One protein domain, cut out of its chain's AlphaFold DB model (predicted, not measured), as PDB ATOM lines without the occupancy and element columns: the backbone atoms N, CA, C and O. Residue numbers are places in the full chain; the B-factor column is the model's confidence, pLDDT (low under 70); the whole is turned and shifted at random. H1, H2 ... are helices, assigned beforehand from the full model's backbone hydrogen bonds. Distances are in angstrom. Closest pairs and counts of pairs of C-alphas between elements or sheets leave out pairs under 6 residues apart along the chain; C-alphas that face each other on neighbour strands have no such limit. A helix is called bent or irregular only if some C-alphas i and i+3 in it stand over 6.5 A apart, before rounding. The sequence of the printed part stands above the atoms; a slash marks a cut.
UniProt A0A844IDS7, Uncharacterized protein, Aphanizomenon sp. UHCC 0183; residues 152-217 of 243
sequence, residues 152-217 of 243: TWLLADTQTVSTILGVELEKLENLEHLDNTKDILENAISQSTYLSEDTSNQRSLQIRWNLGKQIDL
ATOM      1  N   THR A 152     168.792 173.767 122.921       90.38
ATOM      2  CA  THR A 152     168.340 174.634 124.019       90.38
ATOM      3  C   THR A 152     168.846 174.116 125.364       90.38
ATOM      4  O   THR A 152     169.386 174.879 126.151       90.38
ATOM      5  N   TRP A 153     168.757 172.816 125.643       91.62
ATOM      6  CA  TRP A 153     169.211 172.281 126.931       91.62
ATOM      7  C   TRP A 153     170.727 172.295 127.074       91.62
ATOM      8  O   TRP A 153     171.236 172.593 128.152       91.62
ATOM      9  N   LEU A 154     171.445 172.001 125.990       93.06
ATOM     10  CA  LEU A 154     172.907 172.029 125.990       93.06
ATOM     11  C   LEU A 154     173.446 173.449 126.191       93.06
ATOM     12  O   LEU A 154     174.469 173.620 126.845       93.06
ATOM     13  N   LEU A 155     172.744 174.457 125.667       94.25
ATOM     14  CA  LEU A 155     173.114 175.867 125.759       94.25
ATOM     15  C   LEU A 155     172.737 176.536 127.087       94.25
ATOM     16  O   LEU A 155     173.150 177.669 127.316       94.25
ATOM     17  N   ALA A 156     171.977 175.877 127.965       93.50
ATOM     18  CA  ALA A 156     171.529 176.498 129.211       93.50
ATOM     19  C   ALA A 156     172.690 176.858 130.150       93.50
ATOM     20  O   ALA A 156     172.629 177.860 130.862       93.50
ATOM     21  N   ASP A 157     173.767 176.074 130.107       94.69
ATOM     22  CA  ASP A 157     175.025 176.353 130.793       94.69
ATOM     23  C   ASP A 157     176.037 176.976 129.816       94.69
ATOM     24  O   ASP A 157     177.030 176.357 129.419       94.69
ATOM     25  N   THR A 158     175.755 178.213 129.387       94.25
ATOM     26  CA  THR A 158     176.570 178.927 128.388       94.25
ATOM     27  C   THR A 158     178.037 179.026 128.796       94.25
ATOM     28  O   THR A 158     178.915 178.946 127.941       94.25
ATOM     29  N   GLN A 159     178.326 179.147 130.095       94.56
ATOM     30  CA  GLN A 159     179.690 179.228 130.614       94.56
ATOM     31  C   GLN A 159     180.469 177.927 130.379       94.56
ATOM     32  O   GLN A 159     181.606 177.966 129.892       94.56
ATOM     33  N   THR A 160     179.871 176.778 130.698       95.19
ATOM     34  CA  THR A 160     180.492 175.473 130.436       95.19
ATOM     35  C   THR A 160     180.650 175.233 128.939       95.19
ATOM     36  O   THR A 160     181.722 174.806 128.506       95.19
ATOM     37  N   VAL A 161     179.641 175.576 128.130       95.75
ATOM     38  CA  VAL A 161     179.724 175.462 126.664       95.75
ATOM     39  C   VAL A 161     180.877 176.305 126.117       95.75
ATOM     40  O   VAL A 161     181.726 175.773 125.402       95.75
ATOM     41  N   SER A 162     180.967 177.582 126.497       95.81
ATOM     42  CA  SER A 162     182.070 178.471 126.112       95.81
ATOM     43  C   SER A 162     183.435 177.916 126.489       95.81
ATOM     44  O   SER A 162     184.364 177.950 125.684       95.81
ATOM     45  N   THR A 163     183.553 177.367 127.699       95.25
ATOM     46  CA  THR A 163     184.811 176.811 128.206       95.25
ATOM     47  C   THR A 163     185.248 175.586 127.405       95.25
ATOM     48  O   THR A 163     186.406 175.500 127.006       95.25
ATOM     49  N   ILE A 164     184.329 174.652 127.139       94.56
ATOM     50  CA  ILE A 164     184.619 173.422 126.383       94.56
ATOM     51  C   ILE A 164     184.969 173.746 124.935       94.56
ATOM     52  O   ILE A 164     185.916 173.191 124.382       94.56
ATOM     53  N   LEU A 165     184.200 174.640 124.316       95.75
ATOM     54  CA  LEU A 165     184.387 174.992 122.915       95.75
ATOM     55  C   LEU A 165     185.540 175.980 122.699       95.75
ATOM     56  O   LEU A 165     186.011 176.103 121.569       95.75
ATOM     57  N   GLY A 166     186.006 176.662 123.746       94.94
ATOM     58  CA  GLY A 166     187.010 177.716 123.627       94.94
ATOM     59  C   GLY A 166     186.507 178.920 122.825       94.94
ATOM     60  O   GLY A 166     187.288 179.538 122.105       94.94
ATOM     61  N   VAL A 167     185.207 179.222 122.912       95.62
ATOM     62  CA  VAL A 167     184.556 180.337 122.205       95.62
ATOM     63  C   VAL A 167     183.789 181.216 123.188       95.62
ATOM     64  O   VAL A 167     183.246 180.733 124.183       95.62
ATOM     65  N   GLU A 168     183.716 182.513 122.910       93.56
ATOM     66  CA  GLU A 168     182.911 183.438 123.706       93.56
ATOM     67  C   GLU A 168     181.436 183.320 123.302       93.56
ATOM     68  O   GLU A 168     181.083 183.537 122.143       93.56
ATOM     69  N   LEU A 169     180.576 182.961 124.258       93.38
ATOM     70  CA  LEU A 169     179.126 182.977 124.097       93.38
ATOM     71  C   LEU A 169     178.532 183.965 125.083       93.38
ATOM     72  O   LEU A 169     178.808 183.924 126.285       93.38
ATOM     73  N   GLU A 170     177.680 184.840 124.566       89.19
ATOM     74  CA  GLU A 170     176.868 185.698 125.410       89.19
ATOM     75  C   GLU A 170     175.876 184.858 126.216       89.19
ATOM     76  O   GLU A 170     175.425 183.786 125.801       89.19
ATOM     77  N   LYS A 171     175.527 185.359 127.400       87.94
ATOM     78  CA  LYS A 171     174.485 184.740 128.205       87.94
ATOM     79  C   LYS A 171     173.159 184.846 127.456       87.94
ATOM     80  O   LYS A 171     172.709 185.939 127.130       87.94
ATOM     81  N   LEU A 172     172.523 183.704 127.246       90.88
ATOM     82  CA  LEU A 172     171.237 183.628 126.574       90.88
ATOM     83  C   LEU A 172     170.110 183.834 127.590       90.88
ATOM     84  O   LEU A 172     170.002 183.109 128.582       90.88
ATOM     85  N   GLU A 173     169.270 184.837 127.353       86.62
ATOM     86  CA  GLU A 173     168.069 185.093 128.148       86.62
ATOM     87  C   GLU A 173     166.848 184.422 127.511       86.62
ATOM     88  O   GLU A 173     166.754 184.325 126.291       86.62
ATOM     89  N   ASN A 174     165.890 183.986 128.339       85.81
ATOM     90  CA  ASN A 174     164.640 183.358 127.886       85.81
ATOM     91  C   ASN A 174     164.864 182.172 126.933       85.81
ATOM     92  O   ASN A 174     164.187 182.046 125.916       85.81
ATOM     93  N   LEU A 175     165.816 181.302 127.278       87.69
ATOM     94  CA  LEU A 175     166.343 180.239 126.421       87.69
ATOM     95  C   LEU A 175     165.263 179.371 125.748       87.69
ATOM     96  O   LEU A 175     165.364 179.072 124.564       87.69
ATOM     97  N   GLU A 176     164.204 179.002 126.476       85.06
ATOM     98  CA  GLU A 176     163.099 178.171 125.957       85.06
ATOM     99  C   GLU A 176     162.214 178.884 124.921       85.06
ATOM    100  O   GLU A 176     161.449 178.242 124.199       85.06
ATOM    101  N   HIS A 177     162.322 180.209 124.833       84.88
ATOM    102  CA  HIS A 177     161.622 181.050 123.864       84.88
ATOM    103  C   HIS A 177     162.504 181.462 122.683       84.88
ATOM    104  O   HIS A 177     162.013 182.155 121.796       84.88
ATOM    105  N   LEU A 178     163.775 181.050 122.653       86.69
ATOM    106  CA  LEU A 178     164.662 181.305 121.524       86.69
ATOM    107  C   LEU A 178     164.409 180.295 120.401       86.69
ATOM    108  O   LEU A 178     164.327 179.090 120.632       86.69
ATOM    109  N   ASP A 179     164.333 180.807 119.178       81.81
ATOM    110  CA  ASP A 179     164.027 180.023 117.976       81.81
ATOM    111  C   ASP A 179     165.308 179.508 117.295       81.81
ATOM    112  O   ASP A 179     165.279 178.578 116.497       81.81
ATOM    113  N   ASN A 180     166.455 180.113 117.613       87.38
ATOM    114  CA  ASN A 180     167.726 179.931 116.912       87.38
ATOM    115  C   ASN A 180     168.788 179.189 117.745       87.38
ATOM    116  O   ASN A 180     169.976 179.282 117.444       87.38
ATOM    117  N   THR A 181     168.404 178.459 118.796       89.81
ATOM    118  CA  THR A 181     169.354 177.738 119.672       89.81
ATOM    119  C   THR A 181     170.190 176.712 118.911       89.81
ATOM    120  O   THR A 181     171.385 176.577 119.176       89.81
ATOM    121  N   LYS A 182     169.606 176.051 117.907       88.81
ATOM    122  CA  LYS A 182     170.337 175.162 116.997       88.81
ATOM    123  C   LYS A 182     171.463 175.890 116.272       88.81
ATOM    124  O   LYS A 182     172.609 175.450 116.316       88.81
ATOM    125  N   ASP A 183     171.141 177.025 115.654       91.00
ATOM    126  CA  ASP A 183     172.098 177.827 114.892       91.00
ATOM    127  C   ASP A 183     173.175 178.419 115.801       91.00
ATOM    128  O   ASP A 183     174.344 178.459 115.429       91.00
ATOM    129  N   ILE A 184     172.809 178.846 117.014       93.69
ATOM    130  CA  ILE A 184     173.765 179.336 118.014       93.69
ATOM    131  C   ILE A 184     174.788 178.245 118.344       93.69
ATOM    132  O   ILE A 184     175.992 178.510 118.287       93.69
ATOM    133  N   LEU A 185     174.336 177.022 118.649       93.50
ATOM    134  CA  LEU A 185     175.255 175.939 118.991       93.50
ATOM    135  C   LEU A 185     176.099 175.505 117.785       93.50
ATOM    136  O   LEU A 185     177.305 175.320 117.933       93.50
ATOM    137  N   GLU A 186     175.509 175.378 116.596       92.75
ATOM    138  CA  GLU A 186     176.256 175.032 115.377       92.75
ATOM    139  C   GLU A 186     177.322 176.083 115.042       92.75
ATOM    140  O   GLU A 186     178.469 175.736 114.753       92.75
ATOM    141  N   ASN A 187     176.994 177.372 115.163       94.56
ATOM    142  CA  ASN A 187     177.964 178.447 114.969       94.56
ATOM    143  C   ASN A 187     179.103 178.362 115.994       94.56
ATOM    144  O   ASN A 187     180.272 178.440 115.609       94.56
ATOM    145  N   ALA A 188     178.791 178.120 117.270       95.38
ATOM    146  CA  ALA A 188     179.796 177.929 118.316       95.38
ATOM    147  C   ALA A 188     180.723 176.733 118.015       95.38
ATOM    148  O   ALA A 188     181.946 176.836 118.124       95.38
ATOM    149  N   ILE A 189     180.154 175.608 117.570       94.19
ATOM    150  CA  ILE A 189     180.897 174.401 117.179       94.19
ATOM    151  C   ILE A 189     181.797 174.662 115.963       94.19
ATOM    152  O   ILE A 189     182.927 174.162 115.908       94.19
ATOM    153  N   SER A 190     181.316 175.443 114.994       92.69
ATOM    154  CA  SER A 190     182.069 175.783 113.782       92.69
ATOM    155  C   SER A 190     183.305 176.644 114.070       92.69
ATOM    156  O   SER A 190     184.315 176.515 113.381       92.69
ATOM    157  N   GLN A 191     183.243 177.484 115.107       93.94
ATOM    158  CA  GLN A 191     184.338 178.360 115.537       93.94
ATOM    159  C   GLN A 191     185.298 177.675 116.520       93.94
ATOM    160  O   GLN A 191     186.416 178.141 116.730       93.94
ATOM    161  N   SER A 192     184.871 176.567 117.122       94.44
ATOM    162  CA  SER A 192     185.642 175.829 118.116       94.44
ATOM    163  C   SER A 192     186.798 175.034 117.502       94.44
ATOM    164  O   SER A 192     186.642 174.401 116.457       94.44
ATOM    165  N   THR A 193     187.929 174.960 118.211       92.00
ATOM    166  CA  THR A 193     189.045 174.037 117.915       92.00
ATOM    167  C   THR A 193     188.948 172.704 118.667       92.00
ATOM    168  O   THR A 193     189.789 171.823 118.474       92.00
ATOM    169  N   TYR A 194     187.927 172.526 119.508       93.50
ATOM    170  CA  TYR A 194     187.709 171.303 120.278       93.50
ATOM    171  C   TYR A 194     187.445 170.115 119.341       93.50
ATOM    172  O   TYR A 194     186.630 170.226 118.423       93.50
ATOM    173  N   LEU A 195     188.148 168.993 119.535       91.25
ATOM    174  CA  LEU A 195     188.121 167.831 118.631       91.25
ATOM    175  C   LEU A 195     188.406 168.194 117.159       91.25
ATOM    176  O   LEU A 195     187.787 167.649 116.248       91.25
ATOM    177  N   SER A 196     189.275 169.173 116.899       88.00
ATOM    178  CA  SER A 196     189.617 169.597 115.527       88.00
ATOM    179  C   SER A 196     190.414 168.544 114.749       88.00
ATOM    180  O   SER A 196     190.437 168.565 113.519       88.00
ATOM    181  N   GLU A 197     191.034 167.606 115.457       88.44
ATOM    182  CA  GLU A 197     191.689 166.424 114.911       88.44
ATOM    183  C   GLU A 197     190.703 165.368 114.382       88.44
ATOM    184  O   GLU A 197     191.092 164.534 113.559       88.44
ATOM    185  N   ASP A 198     189.434 165.406 114.810       86.00
ATOM    186  CA  ASP A 198     188.391 164.521 114.299       86.00
ATOM    187  C   ASP A 198     187.849 165.056 112.965       86.00
ATOM    188  O   ASP A 198     187.040 165.985 112.905       86.00
ATOM    189  N   THR A 199     188.311 164.445 111.874       78.88
ATOM    190  CA  THR A 199     187.899 164.777 110.503       78.88
ATOM    191  C   THR A 199     186.629 164.052 110.057       78.88
ATOM    192  O   THR A 199     186.200 164.208 108.909       78.88
ATOM    193  N   SER A 200     186.016 163.251 110.931       82.31
ATOM    194  CA  SER A 200     184.756 162.585 110.626       82.31
ATOM    195  C   SER A 200     183.594 163.580 110.598       82.31
ATOM    196  O   SER A 200     183.600 164.640 111.226       82.31
ATOM    197  N   ASN A 201     182.516 163.190 109.923       77.31
ATOM    198  CA  ASN A 201     181.241 163.901 109.993       77.31
ATOM    199  C   ASN A 201     180.558 163.789 111.375       77.31
ATOM    200  O   ASN A 201     179.488 164.360 111.563       77.31
ATOM    201  N   GLN A 202     181.161 163.078 112.336       82.88
ATOM    202  CA  GLN A 202     180.621 162.841 113.676       82.88
ATOM    203  C   GLN A 202     181.122 163.853 114.713       82.88
ATOM    204  O   GLN A 202     180.611 163.868 115.832       82.88
ATOM    205  N   ARG A 203     182.069 164.732 114.360       88.56
ATOM    206  CA  ARG A 203     182.637 165.723 115.289       88.56
ATOM    207  C   ARG A 203     181.553 166.518 116.026       88.56
ATOM    208  O   ARG A 203     181.555 166.582 117.251       88.56
ATOM    209  N   SER A 204     180.591 167.085 115.294       88.56
ATOM    210  CA  SER A 204     179.507 167.898 115.878       88.56
ATOM    211  C   SER A 204     178.631 167.097 116.861       88.56
ATOM    212  O   SER A 204     178.197 167.618 117.891       88.56
ATOM    213  N   LEU A 205     178.433 165.802 116.593       87.44
ATOM    214  CA  LEU A 205     177.686 164.884 117.457       87.44
ATOM    215  C   LEU A 205     178.468 164.561 118.736       87.44
ATOM    216  O   LEU A 205     177.938 164.708 119.837       87.44
ATOM    217  N   GLN A 206     179.754 164.221 118.617       88.25
ATOM    218  CA  GLN A 206     180.615 163.947 119.773       88.25
ATOM    219  C   GLN A 206     180.742 165.152 120.707       88.25
ATOM    220  O   GLN A 206     180.773 164.994 121.930       88.25
ATOM    221  N   ILE A 207     180.781 166.363 120.148       92.38
ATOM    222  CA  ILE A 207     180.774 167.592 120.939       92.38
ATOM    223  C   ILE A 207     179.496 167.674 121.774       92.38
ATOM    224  O   ILE A 207     179.590 167.837 122.989       92.38
ATOM    225  N   ARG A 208     178.315 167.483 121.174       91.94
ATOM    226  CA  ARG A 208     177.039 167.478 121.910       91.94
ATOM    227  C   ARG A 208     177.003 166.421 123.010       91.94
ATOM    228  O   ARG A 208     176.547 166.706 124.117       91.94
ATOM    229  N   TRP A 209     177.527 165.225 122.749       89.88
ATOM    230  CA  TRP A 209     177.622 164.169 123.761       89.88
ATOM    231  C   TRP A 209     178.533 164.578 124.924       89.88
ATOM    232  O   TRP A 209     178.195 164.366 126.088       89.88
ATOM    233  N   ASN A 210     179.667 165.215 124.627       91.44
ATOM    234  CA  ASN A 210     180.591 165.722 125.639       91.44
ATOM    235  C   ASN A 210     180.020 166.903 126.428       91.44
ATOM    236  O   ASN A 210     180.278 166.989 127.630       91.44
ATOM    237  N   LEU A 211     179.223 167.769 125.794       94.19
ATOM    238  CA  LEU A 211     178.463 168.805 126.489       94.19
ATOM    239  C   LEU A 211     177.496 168.158 127.481       94.19
ATOM    240  O   LEU A 211     177.565 168.470 128.664       94.19
ATOM    241  N   GLY A 212     176.696 167.174 127.051       92.31
ATOM    242  CA  GLY A 212     175.751 166.454 127.915       92.31
ATOM    243  C   GLY A 212     176.379 165.818 129.167       92.31
ATOM    244  O   GLY A 212     175.708 165.682 130.191       92.31
ATOM    245  N   LYS A 213     177.675 165.479 129.132       92.38
ATOM    246  CA  LYS A 213     178.432 164.972 130.294       92.38
ATOM    247  C   LYS A 213     178.844 166.062 131.286       92.38
ATOM    248  O   LYS A 213     179.002 165.762 132.465       92.38
ATOM    249  N   GLN A 214     179.049 167.289 130.816       94.81
ATOM    250  CA  GLN A 214     179.738 168.341 131.569       94.81
ATOM    251  C   GLN A 214     178.814 169.457 132.054       94.81
ATOM    252  O   GLN A 214     179.055 169.996 133.128       94.81
ATOM    253  N   ILE A 215     177.754 169.775 131.307       94.62
ATOM    254  CA  ILE A 215     176.816 170.845 131.669       94.62
ATOM    255  C   ILE A 215     176.178 170.611 133.042       94.62
ATOM    256  O   ILE A 215     175.848 169.470 133.394       94.62
ATOM    257  N   ASP A 216     175.994 171.673 133.821       95.75
ATOM    258  CA  ASP A 216     175.415 171.581 135.161       95.75
ATOM    259  C   ASP A 216     173.889 171.393 135.104       95.75
ATOM    260  O   ASP A 216     173.139 172.253 134.641       95.75
ATOM    261  N   LEU A 217     173.412 170.265 135.639       95.69
ATOM    262  CA  LEU A 217     171.991 169.913 135.648       95.69
ATOM    263  C   LEU A 217     171.115 170.927 136.401       95.69
ATOM    264  O   LEU A 217     169.966 171.157 136.017       95.69
TER     265      LEU A 217
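Overview. This is residues 152 to 217 of the 243 residues of an uncharacterized protein of Aphanizomenon sp. UHCC 0183 (UniProt A0A844IDS7). Four short helices make a small, elongated body: H1, H2 and H3 have their centres in a triangle, and H4 lies across one side of them, while the long link of residues 166 to 180 runs past their other side. The two long links loop out to opposite ends of the longest axis, one reaching His 177 and the other Glu 197. The printed part has 66 residues, with four named helices in the order H1, H2, H3, H4 and no named strand; the class is all helix, with 35 residues in the named helices. The whole is compact, with a radius of gyration of the C-alphas of 11.4 A, and the C-alphas span 34 by 22 by 18 A.

Along the chain. H1, residues 152 to 155, begins with C-alpha 152 at (168.340, 174.634, 124.019). H2 follows as residues 158 to 165 and is 10.3 A long from first to last C-alpha. H3, residues 181 to 191, is 15.6 A long and begins with C-alpha 181 at (169.354, 177.738, 119.672). H4, residues 203 to 214, is the longest helix and measures 16.7 A; its C-alpha 214 is at (179.738, 168.341, 131.569). No helix is bent or irregular.

Arrangement. H1 touches H3, and their closest C-alphas, those of Thr 152 and Thr 181, are 5.4 A apart. H1 and H2 are close but not clearly touching, with the C-alphas of Leu 155 and Val 161 closest at 6.7 A. H2 and H3 are also close but not clearly touching, with Leu 165 and Ile 189 closest at 6.7 A between C-alphas; they run the same way at a shallow tilt of 34 degrees, only just short of steep. H4 only just touches each of the other three helices, with 3 pairs of C-alphas within 8 A in each case. It touches H1 with residues 208 to 212 alone, and the closest C-alphas, of Leu 154 and Leu 211, are 6.4 A apart. It touches H2 with residues 211 to 214 alone, the C-alphas of Val 161 and Leu 211 being closest at 6.8 A, at a steep tilt of 49 degrees, opposite ways. It touches H3 with residues 204 to 207 alone, the C-alphas of Ile 189 and Ser 204 being closest at 6.8 A; their lines are only just about perpendicular, at 70.4 degrees. In H2, H3 and H4 every O i to N i+4 pair is within hydrogen-bond range, while H1 is too short for such a pair.

Size, cuts and confidence. The two C-alphas farthest apart, those of His 177 and Glu 197, are 34.6 A apart. The printed part has no cut. The link from H1 to H2 is tight, and those from H2 to H3 and from H3 to H4 are long, with 15 and 11 residues. The mean pLDDT of the printed part is 91.0, and no printed residue is under 70.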